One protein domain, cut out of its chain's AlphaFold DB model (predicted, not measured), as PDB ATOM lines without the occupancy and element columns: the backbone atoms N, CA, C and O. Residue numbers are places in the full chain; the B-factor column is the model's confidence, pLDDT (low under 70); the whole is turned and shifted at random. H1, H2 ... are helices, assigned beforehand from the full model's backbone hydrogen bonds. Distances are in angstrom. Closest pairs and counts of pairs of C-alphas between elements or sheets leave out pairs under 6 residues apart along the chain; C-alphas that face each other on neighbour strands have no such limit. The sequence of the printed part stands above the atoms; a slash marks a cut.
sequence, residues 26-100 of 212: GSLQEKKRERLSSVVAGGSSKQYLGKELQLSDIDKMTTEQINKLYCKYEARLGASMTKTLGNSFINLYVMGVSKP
ATOM      1  N   GLY A  26      -7.968  42.763 -10.427       69.50
ATOM      2  CA  GLY A  26      -8.011  41.574  -9.570       69.50
ATOM      3  C   GLY A  26      -7.479  40.331 -10.288       69.50
ATOM      4  O   GLY A  26      -6.502  39.722  -9.844       69.50
ATOM      5  N   SER A  27      -8.015  40.036 -11.479       76.19
ATOM      6  CA  SER A  27      -7.603  38.862 -12.269       76.19
ATOM      7  C   SER A  27      -6.120  38.889 -12.674       76.19
ATOM      8  O   SER A  27      -5.443  37.860 -12.767       76.19
ATOM      9  N   LEU A  28      -5.581  40.084 -12.932       80.69
ATOM     10  CA  LEU A  28      -4.200  40.259 -13.363       80.69
ATOM     11  C   LEU A  28      -3.231  40.151 -12.182       80.69
ATOM     12  O   LEU A  28      -2.122  39.628 -12.329       80.69
ATOM     13  N   GLN A  29      -3.649  40.605 -11.002       84.06
ATOM     14  CA  GLN A  29      -2.890  40.434  -9.769       84.06
ATOM     15  C   GLN A  29      -2.848  38.979  -9.308       84.06
ATOM     16  O   GLN A  29      -1.781  38.519  -8.898       84.06
ATOM     17  N   GLU A  30      -3.946  38.237  -9.437       85.50
ATOM     18  CA  GLU A  30      -3.974  36.800  -9.145       85.50
ATOM     19  C   GLU A  30      -2.981  36.033 -10.018       85.50
ATOM     20  O   GLU A  30      -2.142  35.302  -9.496       85.50
ATOM     21  N   LYS A  31      -2.948  36.304 -11.330       89.94
ATOM     22  CA  LYS A  31      -1.952  35.709 -12.243       89.94
ATOM     23  C   LYS A  31      -0.512  36.041 -11.841       89.94
ATOM     24  O   LYS A  31       0.380  35.199 -11.958       89.94
ATOM     25  N   LYS A  32      -0.249  37.269 -11.374       90.81
ATOM     26  CA  LYS A  32       1.080  37.664 -10.870       90.81
ATOM     27  C   LYS A  32       1.439  36.908  -9.588       90.81
ATOM     28  O   LYS A  32       2.573  36.439  -9.475       90.81
ATOM     29  N   ARG A  33       0.491  36.754  -8.654       90.44
ATOM     30  CA  ARG A  33       0.662  35.957  -7.424       90.44
ATOM     31  C   ARG A  33       0.919  34.488  -7.739       90.44
ATOM     32  O   ARG A  33       1.864  33.917  -7.201       90.44
ATOM     33  N   GLU A  34       0.145  33.898  -8.641       91.56
ATOM     34  CA  GLU A  34       0.291  32.505  -9.070       91.56
ATOM     35  C   GLU A  34       1.675  32.259  -9.686       91.56
ATOM     36  O   GLU A  34       2.400  31.340  -9.295       91.56
ATOM     37  N   ARG A  35       2.114  33.148 -10.585       90.31
ATOM     38  CA  ARG A  35       3.456  33.074 -11.178       90.31
ATOM     39  C   ARG A  35       4.556  33.188 -10.129       90.31
ATOM     40  O   ARG A  35       5.480  32.379 -10.147       90.31
ATOM     41  N   LEU A  36       4.463  34.135  -9.197       90.25
ATOM     42  CA  LEU A  36       5.443  34.250  -8.111       90.25
ATOM     43  C   LEU A  36       5.443  33.004  -7.215       90.25
ATOM     44  O   LEU A  36       6.516  32.529  -6.842       90.25
ATOM     45  N   SER A  37       4.268  32.434  -6.944       92.06
ATOM     46  CA  SER A  37       4.114  31.208  -6.152       92.06
ATOM     47  C   SER A  37       4.791  30.020  -6.824       92.06
ATOM     48  O   SER A  37       5.542  29.301  -6.170       92.06
ATOM     49  N   SER A  38       4.640  29.864  -8.143       90.81
ATOM     50  CA  SER A  38       5.337  28.810  -8.894       90.81
ATOM     51  C   SER A  38       6.865  28.976  -8.879       90.81
ATOM     52  O   SER A  38       7.595  28.001  -8.702       90.81
ATOM     53  N   VAL A  39       7.375  30.210  -8.983       90.19
ATOM     54  CA  VAL A  39       8.820  30.511  -8.918       90.19
ATOM     55  C   VAL A  39       9.397  30.182  -7.540       90.19
ATOM     56  O   VAL A  39      10.511  29.650  -7.445       90.19
ATOM     57  N   VAL A  40       8.643  30.485  -6.480       91.88
ATOM     58  CA  VAL A  40       9.006  30.150  -5.099       91.88
ATOM     59  C   VAL A  40       8.947  28.642  -4.860       91.88
ATOM     60  O   VAL A  40       9.915  28.094  -4.338       91.88
ATOM     61  N   ALA A  41       7.886  27.962  -5.304       90.56
ATOM     62  CA  ALA A  41       7.755  26.507  -5.207       90.56
ATOM     63  C   ALA A  41       8.884  25.773  -5.951       90.56
ATOM     64  O   ALA A  41       9.378  24.751  -5.485       90.56
ATOM     65  N   GLY A  42       9.361  26.336  -7.067       89.94
ATOM     66  CA  GLY A  42      10.529  25.840  -7.795       89.94
ATOM     67  C   GLY A  42      11.881  26.099  -7.115       89.94
ATOM     68  O   GLY A  42      12.915  25.805  -7.709       89.94
ATOM     69  N   GLY A  43      11.918  26.705  -5.920       89.88
ATOM     70  CA  GLY A  43      13.154  26.985  -5.172       89.88
ATOM     71  C   GLY A  43      14.060  28.049  -5.805       89.88
ATOM     72  O   GLY A  43      15.182  28.273  -5.357       89.88
ATOM     73  N   SER A  44      13.587  28.735  -6.847       87.62
ATOM     74  CA  SER A  44      14.379  29.695  -7.632       87.62
ATOM     75  C   SER A  44      14.202  31.152  -7.178       87.62
ATOM     76  O   SER A  44      14.716  32.085  -7.804       87.62
ATOM     77  N   SER A  45      13.521  31.368  -6.048       88.94
ATOM     78  CA  SER A  45      13.198  32.689  -5.491       88.94
ATOM     79  C   SER A  45      14.437  33.575  -5.318       88.94
ATOM     80  O   SER A  45      14.470  34.710  -5.795       88.94
ATOM     81  N   LYS A  46      15.527  33.031  -4.773       90.94
ATOM     82  CA  LYS A  46      16.803  33.745  -4.611       90.94
ATOM     83  C   LYS A  46      17.407  34.204  -5.943       90.94
ATOM     84  O   LYS A  46      17.954  35.306  -6.036       90.94
ATOM     85  N   GLN A  47      17.288  33.388  -6.990       88.06
ATOM     86  CA  GLN A  47      17.871  33.668  -8.301       88.06
ATOM     87  C   GLN A  47      17.104  34.742  -9.070       88.06
ATOM     88  O   GLN A  47      17.728  35.519  -9.790       88.06
ATOM     89  N   TYR A  48      15.787  34.847  -8.916       88.69
ATOM     90  CA  TYR A  48      15.003  35.840  -9.657       88.69
ATOM     91  C   TYR A  48      14.638  37.067  -8.818       88.69
ATOM     92  O   TYR A  48      14.764  38.198  -9.283       88.69
ATOM     93  N   LEU A  49      14.273  36.870  -7.553       87.62
ATOM     94  CA  LEU A  49      13.819  37.935  -6.654       87.62
ATOM     95  C   LEU A  49      14.970  38.518  -5.822       87.62
ATOM     96  O   LEU A  49      14.874  39.638  -5.310       87.62
ATOM     97  N   GLY A  50      16.099  37.809  -5.719       87.38
ATOM     98  CA  GLY A  50      17.264  38.230  -4.932       87.38
ATOM     99  C   GLY A  50      17.079  38.085  -3.420       87.38
ATOM    100  O   GLY A  50      17.925  38.553  -2.666       87.38
ATOM    101  N   LYS A  51      15.974  37.475  -2.988       88.94
ATOM    102  CA  LYS A  51      15.667  37.119  -1.602       88.94
ATOM    103  C   LYS A  51      14.991  35.753  -1.605       88.94
ATOM    104  O   LYS A  51      14.305  35.417  -2.570       88.94
ATOM    105  N   GLU A  52      15.213  34.982  -0.552       89.00
ATOM    106  CA  GLU A  52      14.436  33.772  -0.306       89.00
ATOM    107  C   GLU A  52      13.061  34.211   0.209       89.00
ATOM    108  O   GLU A  52      12.973  34.932   1.200       89.00
ATOM    109  N   LEU A  53      12.013  33.865  -0.536       89.06
ATOM    110  CA  LEU A  53      10.617  34.020  -0.125       89.06
ATOM    111  C   LEU A  53      10.044  32.634   0.141       89.06
ATOM    112  O   LEU A  53      10.370  31.701  -0.599       89.06
ATOM    113  N   GLN A  54       9.153  32.528   1.124       92.25
ATOM    114  CA  GLN A  54       8.273  31.375   1.280       92.25
ATOM    115  C   GLN A  54       6.899  31.644   0.654       92.25
ATOM    116  O   GLN A  54       6.511  32.789   0.423       92.25
ATOM    117  N   LEU A  55       6.149  30.572   0.386       89.19
ATOM    118  CA  LEU A  55       4.775  30.654  -0.129       89.19
ATOM    119  C   LEU A  55       3.873  31.468   0.813       89.19
ATOM    120  O   LEU A  55       3.144  32.342   0.359       89.19
ATOM    121  N   SER A  56       4.036  31.281   2.127       89.25
ATOM    122  CA  SER A  56       3.312  32.028   3.161       89.25
ATOM    123  C   SER A  56       3.544  33.537   3.122       89.25
ATOM    124  O   SER A  56       2.711  34.300   3.610       89.25
ATOM    125  N   ASP A  57       4.687  33.972   2.590       88.62
ATOM    126  CA  ASP A  57       5.015  35.390   2.502       88.62
ATOM    127  C   ASP A  57       4.283  36.031   1.323       88.62
ATOM    128  O   ASP A  57       3.837  37.166   1.443       88.62
ATOM    129  N   ILE A  58       4.110  35.309   0.209       87.88
ATOM    130  CA  ILE A  58       3.401  35.812  -0.980       87.88
ATOM    131  C   ILE A  58       1.938  36.111  -0.649       87.88
ATOM    132  O   ILE A  58       1.418  37.148  -1.064       87.88
ATOM    133  N   ASP A  59       1.292  35.248   0.133       87.44
ATOM    134  CA  ASP A  59      -0.122  35.409   0.477       87.44
ATOM    135  C   ASP A  59      -0.368  36.658   1.329       87.44
ATOM    136  O   ASP A  59      -1.334  37.387   1.100       87.44
ATOM    137  N   LYS A  60       0.563  36.959   2.242       91.25
ATOM    138  CA  LYS A  60       0.503  38.112   3.153       91.25
ATOM    139  C   LYS A  60       0.938  39.433   2.512       91.25
ATOM    140  O   LYS A  60       0.763  40.484   3.126       91.25
ATOM    141  N   MET A  61       1.535  39.405   1.319       88.31
ATOM    142  CA  MET A  61       2.053  40.611   0.672       88.31
ATOM    143  C   MET A  61       0.945  41.503   0.124       88.31
ATOM    144  O   MET A  61      -0.086  41.039  -0.371       88.31
ATOM    145  N   THR A  62       1.203  42.811   0.155       91.62
ATOM    146  CA  THR A  62       0.338  43.789  -0.502       91.62
ATOM    147  C   THR A  62       0.498  43.713  -2.019       91.62
ATOM    148  O   THR A  62       1.512  43.260  -2.562       91.62
ATOM    149  N   THR A  63      -0.518  44.181  -2.730       87.94
ATOM    150  CA  THR A  63      -0.581  44.192  -4.196       87.94
ATOM    151  C   THR A  63       0.584  44.974  -4.820       87.94
ATOM    152  O   THR A  63       1.184  44.539  -5.805       87.94
ATOM    153  N   GLU A  64       0.993  46.075  -4.186       88.62
ATOM    154  CA  GLU A  64       2.158  46.875  -4.573       88.62
ATOM    155  C   GLU A  64       3.476  46.100  -4.447       88.62
ATOM    156  O   GLU A  64       4.330  46.147  -5.339       88.62
ATOM    157  N   GLN A  65       3.643  45.347  -3.355       89.25
ATOM    158  CA  GLN A  65       4.830  44.523  -3.126       89.25
ATOM    159  C   GLN A  65       4.926  43.399  -4.156       89.25
ATOM    160  O   GLN A  65       6.004  43.165  -4.713       89.25
ATOM    161  N   ILE A  66       3.797  42.757  -4.465       90.81
ATOM    162  CA  ILE A  66       3.694  41.746  -5.520       90.81
ATOM    163  C   ILE A  66       4.093  42.334  -6.866       90.81
ATOM    164  O   ILE A  66       4.915  41.746  -7.566       90.81
ATOM    165  N   ASN A  67       3.584  43.517  -7.215       92.06
ATOM    166  CA  ASN A  67       3.923  44.155  -8.481       92.06
ATOM    167  C   ASN A  67       5.422  44.495  -8.558       92.06
ATOM    168  O   ASN A  67       6.078  44.208  -9.556       92.06
ATOM    169  N   LYS A  68       6.005  45.011  -7.470       92.69
ATOM    170  CA  LYS A  68       7.445  45.301  -7.381       92.69
ATOM    171  C   LYS A  68       8.308  44.047  -7.548       92.69
ATOM    172  O   LYS A  68       9.315  44.079  -8.260       92.69
ATOM    173  N   LEU A  69       7.935  42.943  -6.898       91.75
ATOM    174  CA  LEU A  69       8.626  41.658  -7.030       91.75
ATOM    175  C   LEU A  69       8.476  41.080  -8.437       91.75
ATOM    176  O   LEU A  69       9.456  40.596  -9.006       91.75
ATOM    177  N   TYR A  70       7.285  41.192  -9.015       92.62
ATOM    178  CA  TYR A  70       6.993  40.737 -10.365       92.62
ATOM    179  C   TYR A  70       7.809  41.502 -11.420       92.62
ATOM    180  O   TYR A  70       8.478  40.878 -12.239       92.62
ATOM    181  N   CYS A  71       7.882  42.835 -11.337       92.25
ATOM    182  CA  CYS A  71       8.736  43.643 -12.217       92.25
ATOM    183  C   CYS A  71      10.213  43.233 -12.124       92.25
ATOM    184  O   CYS A  71      10.922  43.165 -13.129       92.25
ATOM    185  N   LYS A  72      10.697  42.922 -10.916       93.38
ATOM    186  CA  LYS A  72      12.074  42.453 -10.713       93.38
ATOM    187  C   LYS A  72      12.309  41.075 -11.336       93.38
ATOM    188  O   LYS A  72      13.360  40.856 -11.942       93.38
ATOM    189  N   TYR A  73      11.340  40.173 -11.192       93.06
ATOM    190  CA  TYR A  73      11.343  38.868 -11.842       93.06
ATOM    191  C   TYR A  73      11.417  39.012 -13.368       93.06
ATOM    192  O   TYR A  73      12.326  38.443 -13.974       93.06
ATOM    193  N   GLU A  74      10.553  39.828 -13.981       92.06
ATOM    194  CA  GLU A  74      10.554  40.045 -15.434       92.06
ATOM    195  C   GLU A  74      11.854  40.687 -15.926       92.06
ATOM    196  O   GLU A  74      12.430  40.231 -16.913       92.06
ATOM    197  N   ALA A  75      12.386  41.674 -15.198       93.25
ATOM    198  CA  ALA A  75      13.666  42.294 -15.533       93.25
ATOM    199  C   ALA A  75      14.820  41.276 -15.519       93.25
ATOM    200  O   ALA A  75      15.643  41.248 -16.439       93.25
ATOM    201  N   ARG A  76      14.884  40.399 -14.504       91.19
ATOM    202  CA  ARG A  76      15.910  39.342 -14.448       91.19
ATOM    203  C   ARG A  76      15.706  38.270 -15.505       91.19
ATOM    204  O   ARG A  76      16.692  37.812 -16.083       91.19
ATOM    205  N   LEU A  77      14.466  37.871 -15.764       90.62
ATOM    206  CA  LEU A  77      14.156  36.898 -16.800       90.62
ATOM    207  C   LEU A  77      14.567  37.433 -18.177       90.62
ATOM    208  O   LEU A  77      15.297  36.756 -18.898       90.62
ATOM    209  N   GLY A  78      14.209  38.682 -18.484       90.50
ATOM    210  CA  GLY A  78      14.611  39.375 -19.706       90.50
ATOM    211  C   GLY A  78      16.129  39.500 -19.839       90.50
ATOM    212  O   GLY A  78      16.686  39.193 -20.894       90.50
ATOM    213  N   ALA A  79      16.838  39.848 -18.760       91.44
ATOM    214  CA  ALA A  79      18.303  39.883 -18.749       91.44
ATOM    215  C   ALA A  79      18.927  38.493 -18.993       91.44
ATOM    216  O   ALA A  79      19.896  38.353 -19.740       91.44
ATOM    217  N   SER A  80      18.364  37.443 -18.393       88.94
ATOM    218  CA  SER A  80      18.840  36.067 -18.573       88.94
ATOM    219  C   SER A  80      18.611  35.568 -20.002       88.94
ATOM    220  O   SER A  80      19.500  34.955 -20.604       88.94
ATOM    221  N   MET A  81      17.437  35.855 -20.568       89.81
ATOM    222  CA  MET A  81      17.099  35.513 -21.948       89.81
ATOM    223  C   MET A  81      17.993  36.262 -22.935       89.81
ATOM    224  O   MET A  81      18.609  35.628 -23.786       89.81
ATOM    225  N   THR A  82      18.147  37.579 -22.785       91.75
ATOM    226  CA  THR A  82      18.992  38.397 -23.673       91.75
ATOM    227  C   THR A  82      20.465  38.007 -23.597       91.75
ATOM    228  O   THR A  82      21.123  37.954 -24.631       91.75
ATOM    229  N   LYS A  83      20.985  37.638 -22.420       91.44
ATOM    230  CA  LYS A  83      22.358  37.125 -22.284       91.44
ATOM    231  C   LYS A  83      22.553  35.798 -23.019       91.44
ATOM    232  O   LYS A  83      23.545  35.619 -23.723       91.44
ATOM    233  N   THR A  84      21.607  34.875 -22.873       91.06
ATOM    234  CA  THR A  84      21.667  33.558 -23.527       91.06
ATOM    235  C   THR A  84      21.531  33.690 -25.042       91.06
ATOM    236  O   THR A  84      22.298  33.099 -25.804       91.06
ATOM    237  N   LEU A  85      20.586  34.517 -25.485       90.88
ATOM    238  CA  LEU A  85      20.333  34.772 -26.894       90.88
ATOM    239  C   LEU A  85      21.501  35.531 -27.540       90.88
ATOM    240  O   LEU A  85      21.975  35.138 -28.601       90.88
ATOM    241  N   GLY A  86      22.037  36.546 -26.860       89.50
ATOM    242  CA  GLY A  86      23.220  37.294 -27.284       89.50
ATOM    243  C   GLY A  86      24.445  36.399 -27.448       89.50
ATOM    244  O   GLY A  86      25.083  36.423 -28.498       89.50
ATOM    245  N   ASN A  87      24.723  35.523 -26.475       90.25
ATOM    246  CA  ASN A  87      25.793  34.529 -26.603       90.25
ATOM    247  C   ASN A  87      25.575  33.590 -27.794       90.25
ATOM    248  O   ASN A  87      26.532  33.226 -28.475       90.25
ATOM    249  N   SER A  88      24.327  33.205 -28.059       89.75
ATOM    250  CA  SER A  88      23.992  32.323 -29.179       89.75
ATOM    251  C   SER A  88      24.249  33.009 -30.524       89.75
ATOM    252  O   SER A  88      24.853  32.404 -31.408       89.75
ATOM    253  N   PHE A  89      23.884  34.288 -30.661       88.00
ATOM    254  CA  PHE A  89      24.176  35.082 -31.856       88.00
ATOM    255  C   PHE A  89      25.669  35.336 -32.050       88.00
ATOM    256  O   PHE A  89      26.160  35.206 -33.169       88.00
ATOM    257  N   ILE A  90      26.402  35.649 -30.979       89.25
ATOM    258  CA  ILE A  90      27.858  35.823 -31.044       89.25
ATOM    259  C   ILE A  90      28.512  34.516 -31.493       89.25
ATOM    260  O   ILE A  90      29.325  34.533 -32.411       89.25
ATOM    261  N   ASN A  91      28.125  33.377 -30.916       86.69
ATOM    262  CA  ASN A  91      28.656  32.076 -31.322       86.69
ATOM    263  C   ASN A  91      28.320  31.748 -32.777       86.69
ATOM    264  O   ASN A  91      29.187  31.274 -33.505       86.69
ATOM    265  N   LEU A  92      27.096  32.036 -33.223       86.12
ATOM    266  CA  LEU A  92      26.696  31.840 -34.613       86.12
ATOM    267  C   LEU A  92      27.517  32.721 -35.565       86.12
ATOM    268  O   LEU A  92      27.990  32.242 -36.594       86.12
ATOM    269  N   TYR A  93      27.731  33.987 -35.202       87.50
ATOM    270  CA  TYR A  93      28.560  34.916 -35.963       87.50
ATOM    271  C   TYR A  93      30.013  34.442 -36.027       87.50
ATOM    272  O   TYR A  93      30.592  34.361 -37.109       87.50
ATOM    273  N   VAL A  94      30.586  34.052 -34.885       87.81
ATOM    274  CA  VAL A  94      31.939  33.490 -34.810       87.81
ATOM    275  C   VAL A  94      32.039  32.247 -35.684       87.81
ATOM    276  O   VAL A  94      32.969  32.169 -36.472       87.81
ATOM    277  N   MET A  95      31.073  31.325 -35.628       80.00
ATOM    278  CA  MET A  95      31.051  30.131 -36.479       80.00
ATOM    279  C   MET A  95      30.949  30.464 -37.973       80.00
ATOM    280  O   MET A  95      31.609  29.809 -38.777       80.00
ATOM    281  N   GLY A  96      30.152  31.468 -38.348       81.25
ATOM    282  CA  GLY A  96      29.979  31.892 -39.740       81.25
ATOM    283  C   GLY A  96      31.199  32.614 -40.324       81.25
ATOM    284  O   GLY A  96      31.523  32.424 -41.494       81.25
ATOM    285  N   VAL A  97      31.897  33.419 -39.516       82.31
ATOM    286  CA  VAL A  97      33.085  34.183 -39.941       82.31
ATOM    287  C   VAL A  97      34.369  33.372 -39.780       82.31
ATOM    288  O   VAL A  97      35.312  33.524 -40.564       82.31
ATOM    289  N   SER A  98      34.421  32.466 -38.803       72.81
ATOM    290  CA  SER A  98      35.511  31.511 -38.693       72.81
ATOM    291  C   SER A  98      35.414  30.560 -39.878       72.81
ATOM    292  O   SER A  98      34.606  29.634 -39.889       72.81
ATOM    293  N   LYS A  99      36.255  30.771 -40.897       68.38
ATOM    294  CA  LYS A  99      36.521  29.726 -41.887       68.38
ATOM    295  C   LYS A  99      36.838  28.472 -41.077       68.38
ATOM    296  O   LYS A  99      37.787  28.535 -40.285       68.38
ATOM    297  N   PRO A 100      36.083  27.366 -41.215       60.91
ATOM    298  CA  PRO A 100      36.446  26.150 -40.527       60.91
ATOM    299  C   PRO A 100      37.854  25.838 -41.011       60.91
ATOM    300  O   PRO A 100      38.056  25.510 -42.184       60.91
TER     301      PRO A 100
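What this domain is: This is residues 26 to 100 of the 212 residues of an uncharacterized protein of Mytilus coruscus (UniProt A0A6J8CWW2). A small compact head of helices sits at one end of a long arm: H1 packs across residues 63 to 70 of the long helix H4, H2 packs on H4 a little further along, and short H3 packs on H1. H4 then runs on out of the head, and residues 81 to 100, of which 81 to 97 belong to H4, stick out free. The printed part has 75 residues with four named helices, H1, H2, H3 and H4 in chain order, and no named strand; the class is all helix. It is only just extended, close to loose, with a radius of gyration of the C-alphas of 17.2 A and spans of 58 by 23 by 15 A.

How they stand to each other: Start at H1, residues 26 to 41, whose residues 29 to 36 alone touch residues 63 to 70 of H4, residues 63 to 97; look at Lys 32 and Tyr 70, the closest C-alphas, 6.7 A apart. The two run the same way at a steep tilt of 63 degrees. Next find H2, residues 45 to 49, which touches residues 69 to 77 alone of H4, the closest C-alphas being those of Tyr 48 and Tyr 73, 5.2 A apart. H3, residues 55 to 60, touches H1, opposite ways at a shallow tilt of 30 degrees, with the C-alphas of Ser 37 and Leu 55 closest at 6.1 A. H2 and H3 are apart. In H1, H2 and H4 every O i to N i+4 pair is within hydrogen-bond range; in H3 it is 1 of 2.

Where its parts are: Find C-alpha 26 at (-8.011, 41.574, -9.570); from there H1 runs 22.2 A to C-alpha 41. H2 and H3 follow, and at C-alpha 63, (-0.581, 44.192, -4.196), H4 begins, running 50.1 A to C-alpha 97 at (33.085, 34.183, -39.941).

The domain as a whole: The C-alphas of Lys 60 and Lys 99 are the two farthest apart, at 58.3 A. The printed part has no cut, and its three links between helices are tight. Mean pLDDT of the printed part is 88.1; residues 26, 99 and 100 are under 70.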